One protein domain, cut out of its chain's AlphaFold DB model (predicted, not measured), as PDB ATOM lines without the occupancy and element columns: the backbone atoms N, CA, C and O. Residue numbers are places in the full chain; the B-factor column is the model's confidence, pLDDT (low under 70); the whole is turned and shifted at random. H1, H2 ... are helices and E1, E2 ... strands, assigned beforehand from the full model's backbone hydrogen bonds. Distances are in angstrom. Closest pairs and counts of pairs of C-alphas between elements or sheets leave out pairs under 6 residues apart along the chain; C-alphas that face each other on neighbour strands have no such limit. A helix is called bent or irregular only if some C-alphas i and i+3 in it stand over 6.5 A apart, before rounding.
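This is residues 68 to 172 and 238 to 261 of the 271 residues of an uncharacterized protein of Chloroflexi bacterium 13_1_40CM_2_70_6 (UniProt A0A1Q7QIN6). A curled, twisted sheet of five strands has two helices, H3 and H4, packed on one face, while the opposite face has no named helix on it. The last turns of H4 meet H3, and a small pair of helices, H1 and H2, lies off the sheet near the first residue of E1. The printed part has 129 residues, with four named helices and five named strands in the order H1 H2 E1 H3 E2 E3 E4 E5 H4. The sheet runs E1 E5 E4 E3 E2, all antiparallel, and the class is mixed, helices and strands. The whole is compact, with a radius of gyration of the C-alphas of 15.1 A and spans of 42 by 34 by 22 A.

In the sheet, E1 is residues 91 to 98, 22.2 A long, from C-alpha 91 at (128.805, 130.840, 106.321). E5 is residues 163 to 171, 25.9 A, and E4 residues 152 to 160, 24.9 A. E3 is residues 135 to 141, 19.4 A, and E2 residues 126 to 132, 20.1 A. H3 is residues 102 to 114, 18.1 A. H4 is residues 239 to 258, 28.7 A, and its last C-alpha is at (151.358, 131.138, 103.612); it is irregular, with C-alphas 240 and 243 7.1 A apart, and has a kink of 30 degrees near residue 247. H1 is residues 69 to 72 and H2 residues 74 to 81.

E2, E3, E4 and E5 form a meander, each strand the antiparallel neighbour of the one before. Within hydrogen-bond range are N 139 and O 128 of the hairpin E2 and E3, 2.8 A, N 138 and O 153 of the hairpin E3 and E4, 2.8 A, and N 165 and O 158 of the hairpin E4 and E5, 2.8 A. The edge strand E1 is antiparallel to E5, with N 94 and O 168 at 2.8 A. H3 and H4 are on the same face of the sheet, two layers. The closest C-alphas of H3 and E2 are those of Leu 113 and Gly 129, 5.0 A apart. H4 touches H3 with residues 254 to 258 alone, at a steep tilt of 49 degrees, opposite ways; the closest C-alphas are those of Cys 105 and Val 258, 5.8 A. H1 and H2 only just touch, only at the corner, with 3 pairs of C-alphas within 8 A; the closest are those of Met 71 and Asn 77, 5.0 A. Every O i to N i+4 pair is within hydrogen-bond range in H2 and H3, 14 of 16 in H4, and H1 is too short for one.

The C-alphas farthest apart are those of Val 145 and Gly 161, 44.3 A. Residues 173 to 237 are not printed, and C-alphas 172 and 238 are 17.2 A apart across the cut. The link from H3 to E2 is long, 11 residues. The mean pLDDT of the printed part is 77.1; among the residues under 70 are 79 to 90, 115 to 125, 142 to 151 and 238 to 245.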
ATOM      1  N   GLN A  68     123.888 139.730 101.982       74.94
ATOM      2  CA  GLN A  68     123.077 139.530 100.792       74.94
ATOM      3  C   GLN A  68     121.587 139.359 101.142       74.94
ATOM      4  O   GLN A  68     121.231 138.977 102.255       74.94
ATOM      5  N   TRP A  69     120.686 139.675 100.205       73.25
ATOM      6  CA  TRP A  69     119.258 139.833 100.512       73.25
ATOM      7  C   TRP A  69     118.574 138.552 101.003       73.25
ATOM      8  O   TRP A  69     117.704 138.644 101.864       73.25
ATOM      9  N   LEU A  70     118.991 137.372 100.521       69.12
ATOM     10  CA  LEU A  70     118.443 136.094 100.995       69.12
ATOM     11  C   LEU A  70     118.638 135.956 102.508       69.12
ATOM     12  O   LEU A  70     117.747 135.533 103.233       69.12
ATOM     13  N   MET A  71     119.780 136.436 102.995       73.44
ATOM     14  CA  MET A  71     120.169 136.413 104.403       73.44
ATOM     15  C   MET A  71     119.545 137.552 105.220       73.44
ATOM     16  O   MET A  71     119.715 137.602 106.437       73.44
ATOM     17  N   ARG A  72     118.786 138.457 104.585       78.25
ATOM     18  CA  ARG A  72     117.943 139.444 105.283       78.25
ATOM     19  C   ARG A  72     116.621 138.843 105.749       78.25
ATOM     20  O   ARG A  72     115.986 139.415 106.629       78.25
ATOM     21  N   LEU A  73     116.209 137.696 105.197       76.19
ATOM     22  CA  LEU A  73     115.039 136.975 105.689       76.19
ATOM     23  C   LEU A  73     115.343 136.425 107.095       76.19
ATOM     24  O   LEU A  73     116.289 135.644 107.239       76.19
ATOM     25  N   PRO A  74     114.564 136.781 108.137       72.44
ATOM     26  CA  PRO A  74     114.897 136.448 109.524       72.44
ATOM     27  C   PRO A  74     115.074 134.948 109.762       72.44
ATOM     28  O   PRO A  74     115.964 134.542 110.505       72.44
ATOM     29  N   VAL A  75     114.252 134.125 109.105       71.38
ATOM     30  CA  VAL A  75     114.305 132.660 109.200       71.38
ATOM     31  C   VAL A  75     115.609 132.123 108.614       71.38
ATOM     32  O   VAL A  75     116.304 131.362 109.281       71.38
ATOM     33  N   LEU A  76     115.994 132.572 107.416       69.00
ATOM     34  CA  LEU A  76     117.231 132.130 106.766       69.00
ATOM     35  C   LEU A  76     118.468 132.617 107.521       69.00
ATOM     36  O   LEU A  76     119.427 131.871 107.662       69.00
ATOM     37  N   ASN A  77     118.421 133.824 108.089       69.19
ATOM     38  CA  ASN A  77     119.487 134.353 108.935       69.19
ATOM     39  C   ASN A  77     119.648 133.556 110.243       69.19
ATOM     40  O   ASN A  77     120.768 133.285 110.669       69.19
ATOM     41  N   ARG A  78     118.540 133.160 110.888       70.62
ATOM     42  CA  ARG A  78     118.583 132.282 112.071       70.62
ATOM     43  C   ARG A  78     119.150 130.910 111.723       70.62
ATOM     44  O   ARG A  78     120.010 130.430 112.450       70.62
ATOM     45  N   ILE A  79     118.709 130.320 110.610       67.75
ATOM     46  CA  ILE A  79     119.228 129.035 110.125       67.75
ATOM     47  C   ILE A  79     120.725 129.163 109.849       67.75
ATOM     48  O   ILE A  79     121.490 128.384 110.390       67.75
ATOM     49  N   ALA A  80     121.155 130.201 109.131       66.56
ATOM     50  CA  ALA A  80     122.557 130.477 108.838       66.56
ATOM     51  C   ALA A  80     123.439 130.664 110.083       66.56
ATOM     52  O   ALA A  80     124.613 130.311 110.047       66.56
ATOM     53  N   ARG A  81     122.879 131.211 111.172       64.50
ATOM     54  CA  ARG A  81     123.559 131.370 112.466       64.50
ATOM     55  C   ARG A  81     123.660 130.081 113.268       64.50
ATOM     56  O   ARG A  81     124.483 130.011 114.174       64.50
ATOM     57  N   ALA A  82     122.831 129.084 112.978       62.22
ATOM     58  CA  ALA A  82     122.984 127.791 113.611       62.22
ATOM     59  C   ALA A  82     124.287 127.172 113.095       62.22
ATOM     60  O   ALA A  82     124.371 126.748 111.938       62.22
ATOM     61  N   ALA A  83     125.302 127.119 113.960       54.56
ATOM     62  CA  ALA A  83     126.525 126.348 113.757       54.56
ATOM     63  C   ALA A  83     126.197 124.849 113.862       54.56
ATOM     64  O   ALA A  83     126.620 124.142 114.771       54.56
ATOM     65  N   HIS A  84     125.337 124.387 112.962       55.50
ATOM     66  CA  HIS A  84     124.857 123.026 112.898       55.50
ATOM     67  C   HIS A  84     125.278 122.434 111.561       55.50
ATOM     68  O   HIS A  84     125.094 123.041 110.512       55.50
ATOM     69  N   TRP A  85     125.798 121.216 111.585       48.44
ATOM     70  CA  TRP A  85     126.312 120.516 110.405       48.44
ATOM     71  C   TRP A  85     125.243 120.229 109.328       48.44
ATOM     72  O   TRP A  85     125.582 119.942 108.185       48.44
ATOM     73  N   LEU A  86     123.950 120.303 109.671       52.53
ATOM     74  CA  LEU A  86     122.836 120.244 108.703       52.53
ATOM     75  C   LEU A  86     122.508 121.589 108.053       52.53
ATOM     76  O   LEU A  86     121.617 121.624 107.214       52.53
ATOM     77  N   ASN A  87     123.142 122.689 108.457       59.94
ATOM     78  CA  ASN A  87     122.781 124.020 107.995       59.94
ATOM     79  C   ASN A  87     123.235 124.220 106.536       59.94
ATOM     80  O   ASN A  87     124.415 124.472 106.283       59.94
ATOM     81  N   PRO A  88     122.314 124.181 105.552       57.28
ATOM     82  CA  PRO A  88     122.681 124.369 104.156       57.28
ATOM     83  C   PRO A  88     123.032 125.834 103.860       57.28
ATOM     84  O   PRO A  88     123.378 126.151 102.735       57.28
ATOM     85  N   LEU A  89     122.928 126.738 104.833       64.62
ATOM     86  CA  LEU A  89     123.248 128.159 104.728       64.62
ATOM     87  C   LEU A  89     124.450 128.530 105.606       64.62
ATOM     88  O   LEU A  89     124.591 129.695 105.976       64.62
ATOM     89  N   TYR A  90     125.289 127.552 105.969       67.81
ATOM     90  CA  TYR A  90     126.502 127.805 106.738       67.81
ATOM     91  C   TYR A  90     127.417 128.798 106.007       67.81
ATOM     92  O   TYR A  90     127.719 128.641 104.818       67.81
ATOM     93  N   VAL A  91     127.843 129.821 106.747       71.06
ATOM     94  CA  VAL A  91     128.805 130.840 106.321       71.06
ATOM     95  C   VAL A  91     129.784 131.044 107.471       71.06
ATOM     96  O   VAL A  91     129.406 131.605 108.503       71.06
ATOM     97  N   GLY A  92     131.019 130.590 107.279       77.62
ATOM     98  CA  GLY A  92     132.142 130.808 108.183       77.62
ATOM     99  C   GLY A  92     132.990 131.984 107.709       77.62
ATOM    100  O   GLY A  92     133.289 132.103 106.522       77.62
ATOM    101  N   THR A  93     133.377 132.860 108.628       85.38
ATOM    102  CA  THR A  93     134.304 133.966 108.358       85.38
ATOM    103  C   THR A  93     135.468 133.880 109.328       85.38
ATOM    104  O   THR A  93     135.241 133.873 110.537       85.38
ATOM    105  N   PHE A  94     136.687 133.847 108.808       88.06
ATOM    106  CA  PHE A  94     137.919 133.655 109.561       88.06
ATOM    107  C   PHE A  94     138.847 134.834 109.301       88.06
ATOM    108  O   PHE A  94     139.064 135.205 108.149       88.06
ATOM    109  N   ALA A  95     139.389 135.412 110.367       91.75
ATOM    110  CA  ALA A  95     140.469 136.382 110.275       91.75
ATOM    111  C   ALA A  95     141.772 135.657 110.611       91.75
ATOM    112  O   ALA A  95     141.908 135.102 111.703       91.75
ATOM    113  N   LEU A  96     142.702 135.632 109.663       93.81
ATOM    114  CA  LEU A  96     143.998 134.978 109.800       93.81
ATOM    115  C   LEU A  96     145.121 136.001 109.609       93.81
ATOM    116  O   LEU A  96     144.921 137.047 108.988       93.81
ATOM    117  N   VAL A  97     146.309 135.675 110.102       94.50
ATOM    118  CA  VAL A  97     147.533 136.456 109.914       94.50
ATOM    119  C   VAL A  97     148.599 135.562 109.324       94.50
ATOM    120  O   VAL A  97     148.806 134.450 109.794       94.50
ATOM    121  N   SER A  98     149.275 136.062 108.298       95.31
ATOM    122  CA  SER A  98     150.476 135.464 107.731       95.31
ATOM    123  C   SER A  98     151.693 136.326 108.078       95.31
ATOM    124  O   SER A  98     151.590 137.556 108.007       95.31
ATOM    125  N   PRO A  99     152.855 135.725 108.390       95.31
ATOM    126  CA  PRO A  99     154.100 136.465 108.583       95.31
ATOM    127  C   PRO A  99     154.666 137.030 107.272       95.31
ATOM    128  O   PRO A  99     155.561 137.870 107.298       95.31
ATOM    129  N   PHE A 100     154.182 136.576 106.113       94.88
ATOM    130  CA  PHE A 100     154.687 137.034 104.824       94.88
ATOM    131  C   PHE A 100     154.085 138.388 104.426       94.88
ATOM    132  O   PHE A 100     152.919 138.663 104.729       94.88
ATOM    133  N   PRO A 101     154.832 139.223 103.680       94.25
ATOM    134  CA  PRO A 101     154.278 140.423 103.065       94.25
ATOM    135  C   PRO A 101     153.255 140.060 101.979       94.25
ATOM    136  O   PRO A 101     153.317 138.986 101.368       94.25
ATOM    137  N   ARG A 102     152.331 140.983 101.695       94.44
ATOM    138  CA  ARG A 102     151.148 140.733 100.854       94.44
ATOM    139  C   ARG A 102     151.478 140.167  99.475       94.44
ATOM    140  O   ARG A 102     150.825 139.227  99.018       94.44
ATOM    141  N   ASP A 103     152.511 140.689  98.821       94.50
ATOM    142  CA  ASP A 103     152.913 140.222  97.490       94.50
ATOM    143  C   ASP A 103     153.507 138.807  97.514       94.50
ATOM    144  O   ASP A 103     153.259 138.016  96.598       94.50
ATOM    145  N   ALA A 104     154.213 138.440  98.589       94.25
ATOM    146  CA  ALA A 104     154.709 137.081  98.780       94.25
ATOM    147  C   ALA A 104     153.552 136.098  99.023       94.25
ATOM    148  O   ALA A 104     153.518 135.035  98.396       94.25
ATOM    149  N   CYS A 105     152.564 136.475  99.845       93.62
ATOM    150  CA  CYS A 105     151.324 135.709 100.016       93.62
ATOM    151  C   CYS A 105     150.627 135.475  98.671       93.62
ATOM    152  O   CYS A 105     150.296 134.342  98.319       93.62
ATOM    153  N   ARG A 106     150.451 136.542  97.883       94.00
ATOM    154  CA  ARG A 106     149.805 136.493  96.567       94.00
ATOM    155  C   ARG A 106     150.514 135.523  95.619       94.00
ATOM    156  O   ARG A 106     149.848 134.719  94.967       94.00
ATOM    157  N   ALA A 107     151.843 135.589  95.535       92.75
ATOM    158  CA  ALA A 107     152.634 134.720  94.666       92.75
ATOM    159  C   ALA A 107     152.529 133.243  95.079       92.75
ATOM    160  O   ALA A 107     152.261 132.386  94.233       92.75
ATOM    161  N   ARG A 108     152.662 132.954  96.380       92.19
ATOM    162  CA  ARG A 108     152.547 131.596  96.935       92.19
ATOM    163  C   ARG A 108     151.157 131.001  96.718       92.19
ATOM    164  O   ARG A 108     151.044 129.885  96.215       92.19
ATOM    165  N   LEU A 109     150.101 131.766  97.005       91.50
ATOM    166  CA  LEU A 109     148.719 131.340  96.762       91.50
ATOM    167  C   LEU A 109     148.446 131.119  95.279       91.50
ATOM    168  O   LEU A 109     147.794 130.144  94.914       91.50
ATOM    169  N   ARG A 110     148.958 131.991  94.403       89.81
ATOM    170  CA  ARG A 110     148.790 131.826  92.958       89.81
ATOM    171  C   ARG A 110     149.385 130.501  92.499       89.81
ATOM    172  O   ARG A 110     148.680 129.741  91.848       89.81
ATOM    173  N   LEU A 111     150.619 130.196  92.899       87.88
ATOM    174  CA  LEU A 111     151.273 128.925  92.580       87.88
ATOM    175  C   LEU A 111     150.476 127.724  93.106       87.88
ATOM    176  O   LEU A 111     150.187 126.808  92.337       87.88
ATOM    177  N   ALA A 112     150.055 127.760  94.373       85.75
ATOM    178  CA  ALA A 112     149.301 126.672  94.996       85.75
ATOM    179  C   ALA A 112     147.937 126.419  94.328       85.75
ATOM    180  O   ALA A 112     147.521 125.270  94.176       85.75
ATOM    181  N   LEU A 113     147.244 127.480  93.902       85.06
ATOM    182  CA  LEU A 113     145.897 127.388  93.336       85.06
ATOM    183  C   LEU A 113     145.877 127.100  91.826       85.06
ATOM    184  O   LEU A 113     144.905 126.510  91.351       85.06
ATOM    185  N   THR A 114     146.923 127.474  91.071       77.31
ATOM    186  CA  THR A 114     147.014 127.210  89.618       77.31
ATOM    187  C   THR A 114     147.825 125.961  89.252       77.31
ATOM    188  O   THR A 114     147.646 125.419  88.165       77.31
ATOM    189  N   GLY A 115     148.715 125.488  90.130       58.81
ATOM    190  CA  GLY A 115     149.752 124.492  89.824       58.81
ATOM    191  C   GLY A 115     149.340 123.013  89.875       58.81
ATOM    192  O   GLY A 115     150.087 122.221  90.425       58.81
ATOM    193  N   ALA A 116     148.201 122.619  89.289       54.50
ATOM    194  CA  ALA A 116     147.672 121.236  89.282       54.50
ATOM    195  C   ALA A 116     146.928 120.772  90.553       54.50
ATOM    196  O   ALA A 116     146.843 119.577  90.828       54.50
ATOM    197  N   GLY A 117     146.301 121.716  91.262       59.47
ATOM    198  CA  GLY A 117     145.373 121.448  92.357       59.47
ATOM    199  C   GLY A 117     146.076 120.914  93.600       59.47
ATOM    200  O   GLY A 117     146.525 119.772  93.639       59.47
ATOM    201  N   TRP A 118     146.150 121.729  94.647       64.44
ATOM    202  CA  TRP A 118     146.793 121.312  95.886       64.44
ATOM    203  C   TRP A 118     146.064 120.096  96.484       64.44
ATOM    204  O   TRP A 118     144.843 120.129  96.668       64.44
ATOM    205  N   ARG A 119     146.800 119.003  96.723       63.50
ATOM    206  CA  ARG A 119     146.292 117.738  97.274       63.50
ATOM    207  C   ARG A 119     146.786 117.592  98.707       63.50
ATOM    208  O   ARG A 119     147.995 117.557  98.915       63.50
ATOM    209  N   ILE A 120     145.875 117.444  99.666       59.56
ATOM    210  CA  ILE A 120     146.260 117.087 101.039       59.56
ATOM    211  C   ILE A 120     146.354 115.564 101.146       59.56
ATOM    212  O   ILE A 120     145.361 114.885 100.864       59.56
ATOM    213  N   PRO A 121     147.493 115.000 101.580       54.50
ATOM    214  CA  PRO A 121     147.568 113.590 101.946       54.50
ATOM    215  C   PRO A 121     146.510 113.258 103.013       54.50
ATOM    216  O   PRO A 121     146.478 113.873 104.073       54.50
ATOM    217  N   GLY A 122     145.620 112.304 102.731       53.72
ATOM    218  CA  GLY A 122     144.576 111.861 103.670       53.72
ATOM    219  C   GLY A 122     143.201 112.532 103.525       53.72
ATOM    220  O   GLY A 122     142.236 112.035 104.104       53.72
ATOM    221  N   LEU A 123     143.054 113.585 102.709       55.88
ATOM    222  CA  LEU A 123     141.743 114.137 102.335       55.88
ATOM    223  C   LEU A 123     141.479 113.892 100.844       55.88
ATOM    224  O   LEU A 123     142.268 114.255  99.977       55.88
ATOM    225  N   PHE A 124     140.346 113.261 100.523       54.75
ATOM    226  CA  PHE A 124     139.966 112.956  99.141       54.75
ATOM    227  C   PHE A 124     139.603 114.231  98.361       54.75
ATOM    228  O   PHE A 124     138.443 114.623  98.326       54.75
ATOM    229  N   GLY A 125     140.541 114.893  97.692       60.62
ATOM    230  CA  GLY A 125     140.214 116.013  96.804       60.62
ATOM    231  C   GLY A 125     141.390 116.935  96.524       60.62
ATOM    232  O   GLY A 125     142.354 116.977  97.279       60.62
ATOM    233  N   SER A 126     141.298 117.683  95.429       72.69
ATOM    234  CA  SER A 126     142.235 118.766  95.106       72.69
ATOM    235  C   SER A 126     141.545 120.108  95.304       72.69
ATOM    236  O   SER A 126     140.376 120.229  94.952       72.69
ATOM    237  N   VAL A 127     142.233 121.122  95.820       79.69
ATOM    238  CA  VAL A 127     141.721 122.502  95.827       79.69
ATOM    239  C   VAL A 127     142.205 123.216  94.577       79.69
ATOM    240  O   VAL A 127     143.390 123.172  94.259       79.69
ATOM    241  N   ILE A 128     141.293 123.883  93.876       82.44
ATOM    242  CA  ILE A 128     141.614 124.761  92.750       82.44
ATOM    243  C   ILE A 128     141.085 126.161  93.023       82.44
ATOM    244  O   ILE A 128     140.173 126.362  93.830       82.44
ATOM    245  N   GLY A 129     141.615 127.137  92.305       85.50
ATOM    246  CA  GLY A 129     141.143 128.500  92.429       85.50
ATOM    247  C   GLY A 129     142.013 129.469  91.665       85.50
ATOM    248  O   GLY A 129     142.686 129.108  90.701       85.50
ATOM    249  N   GLY A 130     142.027 130.710  92.123       87.50
ATOM    250  CA  GLY A 130     142.958 131.683  91.593       87.50
ATOM    251  C   GLY A 130     142.984 132.966  92.391       87.50
ATOM    252  O   GLY A 130     142.179 133.189  93.296       87.50
ATOM    253  N   VAL A 131     143.949 133.800  92.030       90.50
ATOM    254  CA  VAL A 131     144.262 135.054  92.707       90.50
ATOM    255  C   VAL A 131     144.152 136.189  91.695       90.50
ATOM    256  O   VAL A 131     144.700 136.096  90.594       90.50
ATOM    257  N   ARG A 132     143.436 137.258  92.050       90.31
ATOM    258  CA  ARG A 132     143.261 138.464  91.233       90.31
ATOM    259  C   ARG A 132     143.374 139.696  92.126       90.31
ATOM    260  O   ARG A 132     142.482 139.961  92.927       90.31
ATOM    261  N   GLY A 133     144.450 140.464  91.951       90.44
ATOM    262  CA  GLY A 133     144.760 141.566  92.862       90.44
ATOM    263  C   GLY A 133     144.900 141.041  94.291       90.44
ATOM    264  O   GLY A 133     145.555 140.022  94.510       90.44
ATOM    265  N   ASP A 134     144.263 141.705  95.246       92.88
ATOM    266  CA  ASP A 134     144.291 141.329  96.667       92.88
ATOM    267  C   ASP A 134     143.296 140.230  97.042       92.88
ATOM    268  O   ASP A 134     143.200 139.843  98.199       92.88
ATOM    269  N   GLN A 135     142.557 139.698  96.072       93.88
ATOM    270  CA  GLN A 135     141.515 138.713  96.324       93.88
ATOM    271  C   GLN A 135     141.902 137.351  95.774       93.88
ATOM    272  O   GLN A 135     142.513 137.230  94.710       93.88
ATOM    273  N   PHE A 136     141.478 136.309  96.474       92.88
ATOM    274  CA  PHE A 136     141.627 134.939  96.021       92.88
ATOM    275  C   PHE A 136     140.348 134.148  96.248       92.88
ATOM    276  O   PHE A 136     139.508 134.485  97.084       92.88
ATOM    277  N   GLY A 137     140.194 133.093  95.464       90.19
ATOM    278  CA  GLY A 137     139.084 132.167  95.572       90.19
ATOM    279  C   GLY A 137     139.578 130.737  95.583       90.19
ATOM    280  O   GLY A 137     140.571 130.423  94.931       90.19
ATOM    281  N   MET A 138     138.878 129.881  96.315       89.44
ATOM    282  CA  MET A 138     139.174 128.461  96.431       89.44
ATOM    283  C   MET A 138     137.887 127.662  96.298       89.44
ATOM    284  O   MET A 138     136.822 128.053  96.783       89.44
ATOM    285  N   ARG A 139     137.991 126.526  95.624       83.75
ATOM    286  CA  ARG A 139     136.931 125.533  95.521       83.75
ATOM    287  C   ARG A 139     137.558 124.150  95.505       83.75
ATOM    288  O   ARG A 139     138.594 123.939  94.870       83.75
ATOM    289  N   ARG A 140     136.917 123.184  96.146       79.06
ATOM    290  CA  ARG A 140     137.291 121.784  95.979       79.06
ATOM    291  C   ARG A 140     136.939 121.315  94.572       79.06
ATOM    292  O   ARG A 140     135.810 121.445  94.104       79.06
ATOM    293  N   TRP A 141     137.930 120.753  93.903       71.81
ATOM    294  CA  TRP A 141     137.792 120.008  92.669       71.81
ATOM    295  C   TRP A 141     137.625 118.525  92.988       71.81
ATOM    296  O   TRP A 141     138.544 117.867  93.481       71.81
ATOM    297  N   THR A 142     136.443 117.998  92.690       61.16
ATOM    298  CA  THR A 142     136.094 116.584  92.864       61.16
ATOM    299  C   THR A 142     135.785 115.926  91.519       61.16
ATOM    300  O   THR A 142     134.710 115.367  91.349       61.16
ATOM    301  N   GLY A 143     136.689 116.018  90.538       53.88
ATOM    302  CA  GLY A 143     136.550 115.327  89.245       53.88
ATOM    303  C   GLY A 143     135.224 115.570  88.493       53.88
ATOM    304  O   GLY A 143     134.453 116.473  88.807       53.88
ATOM    305  N   TRP A 144     134.970 114.759  87.458       41.56
ATOM    306  CA  TRP A 144     133.790 114.884  86.583       41.56
ATOM    307  C   TRP A 144     132.486 114.353  87.202       41.56
ATOM    308  O   TRP A 144     131.399 114.722  86.760       41.56
ATOM    309  N   VAL A 145     132.566 113.512  88.239       39.09
ATOM    310  CA  VAL A 145     131.394 112.844  88.820       39.09
ATOM    311  C   VAL A 145     130.892 113.610  90.042       39.09
ATOM    312  O   VAL A 145     131.306 113.388  91.174       39.09
ATOM    313  N   GLY A 146     129.956 114.519  89.774       41.38
ATOM    314  CA  GLY A 146     128.746 114.640  90.583       41.38
ATOM    315  C   GLY A 146     128.891 115.124  92.021       41.38
ATOM    316  O   GLY A 146     128.371 114.471  92.914       41.38
ATOM    317  N   TYR A 147     129.448 116.312  92.254       45.09
ATOM    318  CA  TYR A 147     129.177 117.025  93.505       45.09
ATOM    319  C   TYR A 147     129.127 118.537  93.289       45.09
ATOM    320  O   TYR A 147     130.129 119.241  93.226       45.09
ATOM    321  N   HIS A 148     127.912 119.050  93.132       46.41
ATOM    322  CA  HIS A 148     127.662 120.413  92.659       46.41
ATOM    323  C   HIS A 148     127.423 121.433  93.776       46.41
ATOM    324  O   HIS A 148     126.913 122.510  93.500       46.41
ATOM    325  N   MET A 149     127.726 121.097  95.036       52.53
ATOM    326  CA  MET A 149     127.320 121.901  96.201       52.53
ATOM    327  C   MET A 149     128.328 121.856  97.355       52.53
ATOM    328  O   MET A 149     127.932 121.772  98.516       52.53
ATOM    329  N   PHE A 150     129.626 121.878  97.057       65.00
ATOM    330  CA  PHE A 150     130.624 122.065  98.108       65.00
ATOM    331  C   PHE A 150     130.749 123.534  98.489       65.00
ATOM    332  O   PHE A 150     130.462 124.426  97.685       65.00
ATOM    333  N   ALA A 151     131.140 123.772  99.740       69.38
ATOM    334  CA  ALA A 151     131.458 125.113 100.188       69.38
ATOM    335  C   ALA A 151     132.611 125.653  99.336       69.38
ATOM    336  O   ALA A 151     133.569 124.942  99.042       69.38
ATOM    337  N   VAL A 152     132.495 126.904  98.930       85.25
ATOM    338  CA  VAL A 152     133.530 127.673  98.254       85.25
ATOM    339  C   VAL A 152     134.107 128.668  99.245       85.25
ATOM    340  O   VAL A 152     133.424 129.080 100.186       85.25
ATOM    341  N   ALA A 153     135.351 129.071  99.028       88.38
ATOM    342  CA  ALA A 153     135.984 130.086  99.842       88.38
ATOM    343  C   ALA A 153     136.442 131.271  98.999       88.38
ATOM    344  O   ALA A 153     136.876 131.122  97.857       88.38
ATOM    345  N   ARG A 154     136.357 132.457  99.588       91.81
ATOM    346  CA  ARG A 154     136.909 133.697  99.057       91.81
ATOM    347  C   ARG A 154     137.669 134.381 100.170       91.81
ATOM    348  O   ARG A 154     137.129 134.507 101.264       91.81
ATOM    349  N   GLY A 155     138.876 134.841  99.884       92.81
ATOM    350  CA  GLY A 155     139.639 135.643 100.824       92.81
ATOM    351  C   GLY A 155     140.134 136.947 100.224       92.81
ATOM    352  O   GLY A 155     140.205 137.104  99.001       92.81
ATOM    353  N   GLU A 156     140.454 137.879 101.110       94.88
ATOM    354  CA  GLU A 156     141.055 139.169 100.798       94.88
ATOM    355  C   GLU A 156     142.326 139.352 101.630       94.88
ATOM    356  O   GLU A 156     142.358 139.018 102.816       94.88
ATOM    357  N   LEU A 157     143.382 139.826 100.975       95.19
ATOM    358  CA  LEU A 157     144.689 140.085 101.555       95.19
ATOM    359  C   LEU A 157     144.800 141.581 101.850       95.19
ATOM    360  O   LEU A 157     144.629 142.410 100.960       95.19
ATOM    361  N   SER A 158     145.129 141.936 103.082       95.00
ATOM    362  CA  SER A 158     145.382 143.324 103.473       95.00
ATOM    363  C   SER A 158     146.684 143.428 104.255       95.00
ATOM    364  O   SER A 158     147.112 142.476 104.905       95.00
ATOM    365  N   ASP A 159     147.347 144.575 104.153       92.50
ATOM    366  CA  ASP A 159     148.611 144.797 104.851       92.50
ATOM    367  C   ASP A 159     148.351 144.878 106.364       92.50
ATOM    368  O   ASP A 159     147.447 145.588 106.810       92.50
ATOM    369  N   GLN A 160     149.131 144.147 107.166       85.56
ATOM    370  CA  GLN A 160     149.026 144.170 108.624       85.56
ATOM    371  C   GLN A 160     150.415 144.173 109.258       85.56
ATOM    372  O   GLN A 160     151.009 143.121 109.487       85.56
ATOM    373  N   GLY A 161     150.911 145.363 109.605       83.31
ATOM    374  CA  GLY A 161     152.202 145.514 110.280       83.31
ATOM    375  C   GLY A 161     153.323 144.761 109.542       83.31
ATOM    376  O   GLY A 161     153.479 144.980 108.342       83.31
ATOM    377  N   PRO A 162     154.093 143.876 110.212       82.00
ATOM    378  CA  PRO A 162     155.165 143.110 109.572       82.00
ATOM    379  C   PRO A 162     154.682 141.976 108.643       82.00
ATOM    380  O   PRO A 162     155.521 141.299 108.057       82.00
ATOM    381  N   GLY A 163     153.371 141.751 108.498       92.12
ATOM    382  CA  GLY A 163     152.804 140.638 107.734       92.12
ATOM    383  C   GLY A 163     151.536 141.000 106.956       92.12
ATOM    384  O   GLY A 163     151.311 142.149 106.565       92.12
ATOM    385  N   THR A 164     150.693 139.997 106.713       95.81
ATOM    386  CA  THR A 164     149.456 140.127 105.929       95.81
ATOM    387  C   THR A 164     148.266 139.612 106.719       95.81
ATOM    388  O   THR A 164     148.266 138.470 107.178       95.81
ATOM    389  N   ARG A 165     147.207 140.415 106.805       95.50
ATOM    390  CA  ARG A 165     145.896 139.962 107.264       95.50
ATOM    391  C   ARG A 165     145.152 139.283 106.126       95.50
ATOM    392  O   ARG A 165     145.079 139.811 105.016       95.50
ATOM    393  N   ILE A 166     144.544 138.143 106.425       95.25
ATOM    394  CA  ILE A 166     143.730 137.373 105.493       95.25
ATOM    395  C   ILE A 166     142.320 137.263 106.066       95.25
ATOM    396  O   ILE A 166     142.097 136.556 107.047       95.25
ATOM    397  N   ASP A 167     141.357 137.934 105.439       93.38
ATOM    398  CA  ASP A 167     139.942 137.781 105.782       93.38
ATOM    399  C   ASP A 167     139.322 136.740 104.844       93.38
ATOM    400  O   ASP A 167     139.092 137.000 103.662       93.38
ATOM    401  N   LEU A 168     139.075 135.536 105.358       92.12
ATOM    402  CA  LEU A 168     138.546 134.395 104.616       92.12
ATOM    403  C   LEU A 168     137.054 134.210 104.898       92.12
ATOM    404  O   LEU A 168     136.636 134.095 106.043       92.12
ATOM    405  N   THR A 169     136.246 134.084 103.852       89.50
ATOM    406  CA  THR A 169     134.840 133.671 103.934       89.50
ATOM    407  C   THR A 169     134.660 132.325 103.250       89.50
ATOM    408  O   THR A 169     134.991 132.183 102.075       89.50
ATOM    409  N   VAL A 170     134.099 131.352 103.962       85.94
ATOM    410  CA  VAL A 170     133.762 130.012 103.472       85.94
ATOM    411  C   VAL A 170     132.251 129.831 103.553       85.94
ATOM    412  O   VAL A 170     131.645 130.083 104.590       85.94
ATOM    413  N   GLY A 171     131.614 129.383 102.480       81.00
ATOM    414  CA  GLY A 171     130.173 129.143 102.487       81.00
ATOM    415  C   GLY A 171     129.688 128.512 101.197       81.00
ATOM    416  O   GLY A 171     130.476 128.225 100.299       81.00
ATOM    417  N   LEU A 172     128.382 128.284 101.066       77.25
ATOM    418  CA  LEU A 172     127.844 127.820  99.786       77.25
ATOM    419  C   LEU A 172     128.021 128.874  98.682       77.25
ATOM    420  O   LEU A 172     127.935 130.068  98.969       77.25
ATOM    421  N   TRP A 238     127.257 110.571 104.009       49.12
ATOM    422  CA  TRP A 238     128.573 111.004 103.509       49.12
ATOM    423  C   TRP A 238     128.772 112.529 103.516       49.12
ATOM    424  O   TRP A 238     129.894 113.024 103.595       49.12
ATOM    425  N   LYS A 239     127.681 113.306 103.511       51.41
ATOM    426  CA  LYS A 239     127.733 114.784 103.506       51.41
ATOM    427  C   LYS A 239     128.046 115.404 104.880       51.41
ATOM    428  O   LYS A 239     128.415 116.572 104.927       51.41
ATOM    429  N   ARG A 240     127.955 114.620 105.972       46.09
ATOM    430  CA  ARG A 240     128.303 115.019 107.358       46.09
ATOM    431  C   ARG A 240     129.759 115.460 107.510       46.09
ATOM    432  O   ARG A 240     130.044 116.355 108.293       46.09
ATOM    433  N   LEU A 241     130.659 114.829 106.761       50.97
ATOM    434  CA  LEU A 241     132.093 115.100 106.801       50.97
ATOM    435  C   LEU A 241     132.469 116.277 105.896       50.97
ATOM    436  O   LEU A 241     133.328 117.070 106.256       50.97
ATOM    437  N   ALA A 242     131.777 116.455 104.769       55.62
ATOM    438  CA  ALA A 242     132.263 117.303 103.688       55.62
ATOM    439  C   ALA A 242     132.404 118.791 104.054       55.62
ATOM    440  O   ALA A 242     133.444 119.349 103.763       55.62
ATOM    441  N   GLN A 243     131.425 119.444 104.698       57.78
ATOM    442  CA  GLN A 243     131.485 120.904 104.940       57.78
ATOM    443  C   GLN A 243     132.458 121.320 106.051       57.78
ATOM    444  O   GLN A 243     133.182 122.308 105.906       57.78
ATOM    445  N   VAL A 244     132.492 120.560 107.148       61.94
ATOM    446  CA  VAL A 244     133.500 120.736 108.204       61.94
ATOM    447  C   VAL A 244     134.882 120.437 107.618       61.94
ATOM    448  O   VAL A 244     135.795 121.243 107.772       61.94
ATOM    449  N   GLN A 245     135.011 119.371 106.819       69.62
ATOM    450  CA  GLN A 245     136.238 119.090 106.070       69.62
ATOM    451  C   GLN A 245     136.600 120.184 105.061       69.62
ATOM    452  O   GLN A 245     137.782 120.453 104.941       69.62
ATOM    453  N   GLU A 246     135.658 120.833 104.363       76.12
ATOM    454  CA  GLU A 246     135.964 121.916 103.407       76.12
ATOM    455  C   GLU A 246     136.611 123.100 104.122       76.12
ATOM    456  O   GLU A 246     137.619 123.638 103.678       76.12
ATOM    457  N   THR A 247     136.033 123.509 105.253       81.44
ATOM    458  CA  THR A 247     136.568 124.622 106.038       81.44
ATOM    459  C   THR A 247     137.979 124.294 106.520       81.44
ATOM    460  O   THR A 247     138.893 125.089 106.316       81.44
ATOM    461  N   HIS A 248     138.183 123.092 107.067       82.12
ATOM    462  CA  HIS A 248     139.513 122.623 107.452       82.12
ATOM    463  C   HIS A 248     140.474 122.520 106.262       82.12
ATOM    464  O   HIS A 248     141.617 122.935 106.386       82.12
ATOM    465  N   LEU A 249     140.021 122.035 105.105       83.56
ATOM    466  CA  LEU A 249     140.809 121.915 103.875       83.56
ATOM    467  C   LEU A 249     141.335 123.284 103.426       83.56
ATOM    468  O   LEU A 249     142.511 123.420 103.093       83.56
ATOM    469  N   TYR A 250     140.474 124.303 103.433       87.69
ATOM    470  CA  TYR A 250     140.843 125.666 103.058       87.69
ATOM    471  C   TYR A 250     141.767 126.327 104.080       87.69
ATOM    472  O   TYR A 250     142.733 126.974 103.686       87.69
ATOM    473  N   LEU A 251     141.500 126.151 105.375       89.44
ATOM    474  CA  LEU A 251     142.366 126.673 106.432       89.44
ATOM    475  C   LEU A 251     143.746 126.006 106.404       89.44
ATOM    476  O   LEU A 251     144.753 126.699 106.494       89.44
ATOM    477  N   GLU A 252     143.807 124.691 106.199       88.75
ATOM    478  CA  GLU A 252     145.064 123.946 106.113       88.75
ATOM    479  C   GLU A 252     145.867 124.320 104.860       88.75
ATOM    480  O   GLU A 252     147.091 124.442 104.923       88.75
ATOM    481  N   LEU A 253     145.201 124.593 103.729       89.00
ATOM    482  CA  LEU A 253     145.866 125.155 102.550       89.00
ATOM    483  C   LEU A 253     146.535 126.485 102.894       89.00
ATOM    484  O   LEU A 253     147.708 126.680 102.587       89.00
ATOM    485  N   LEU A 254     145.820 127.405 103.543       92.50
ATOM    486  CA  LEU A 254     146.386 128.706 103.912       92.50
ATOM    487  C   LEU A 254     147.522 128.566 104.930       92.50
ATOM    488  O   LEU A 254     148.558 129.211 104.782       92.50
ATOM    489  N   ARG A 255     147.370 127.677 105.911       92.56
ATOM    490  CA  ARG A 255     148.406 127.381 106.902       92.56
ATOM    491  C   ARG A 255     149.684 126.850 106.253       92.56
ATOM    492  O   ARG A 255     150.769 127.319 106.556       92.56
ATOM    493  N   THR A 256     149.570 125.902 105.331       90.44
ATOM    494  CA  THR A 256     150.738 125.266 104.696       90.44
ATOM    495  C   THR A 256     151.381 126.123 103.605       90.44
ATOM    496  O   THR A 256     152.584 126.029 103.381       90.44
ATOM    497  N   THR A 257     150.608 126.961 102.911       90.94
ATOM    498  CA  THR A 257     151.122 127.769 101.790       90.94
ATOM    499  C   THR A 257     151.683 129.113 102.230       90.94
ATOM    500  O   THR A 257     152.713 129.551 101.708       90.94
ATOM    501  N   VAL A 258     151.017 129.780 103.172       93.75
ATOM    502  CA  VAL A 258     151.358 131.138 103.612       93.75
ATOM    503  C   VAL A 258     151.479 131.255 105.128       93.75
ATOM    504  O   VAL A 258     151.497 132.370 105.630       93.75
ATOM    505  N   GLU A 259     151.578 130.144 105.863       94.06
ATOM    506  CA  GLU A 259     151.758 130.162 107.326       94.06
ATOM    507  C   GLU A 259     150.670 130.992 108.024       94.06
ATOM    508  O   GLU A 259     150.923 131.710 108.985       94.06
ATOM    509  N   ALA A 260     149.446 130.936 107.484       92.81
ATOM    510  CA  ALA A 260     148.323 131.670 108.044       92.81
ATOM    511  C   ALA A 260     147.852 131.024 109.350       92.81
ATOM    512  O   ALA A 260     147.466 129.852 109.364       92.81
ATOM    513  N   GLU A 261     147.795 131.815 110.416       92.19
ATOM    514  CA  GLU A 261     147.266 131.413 111.718       92.19
ATOM    515  C   GLU A 261     146.045 132.259 112.107       92.19
ATOM    516  O   GLU A 261     145.946 133.415 111.692       92.19
TER     517      GLU A 261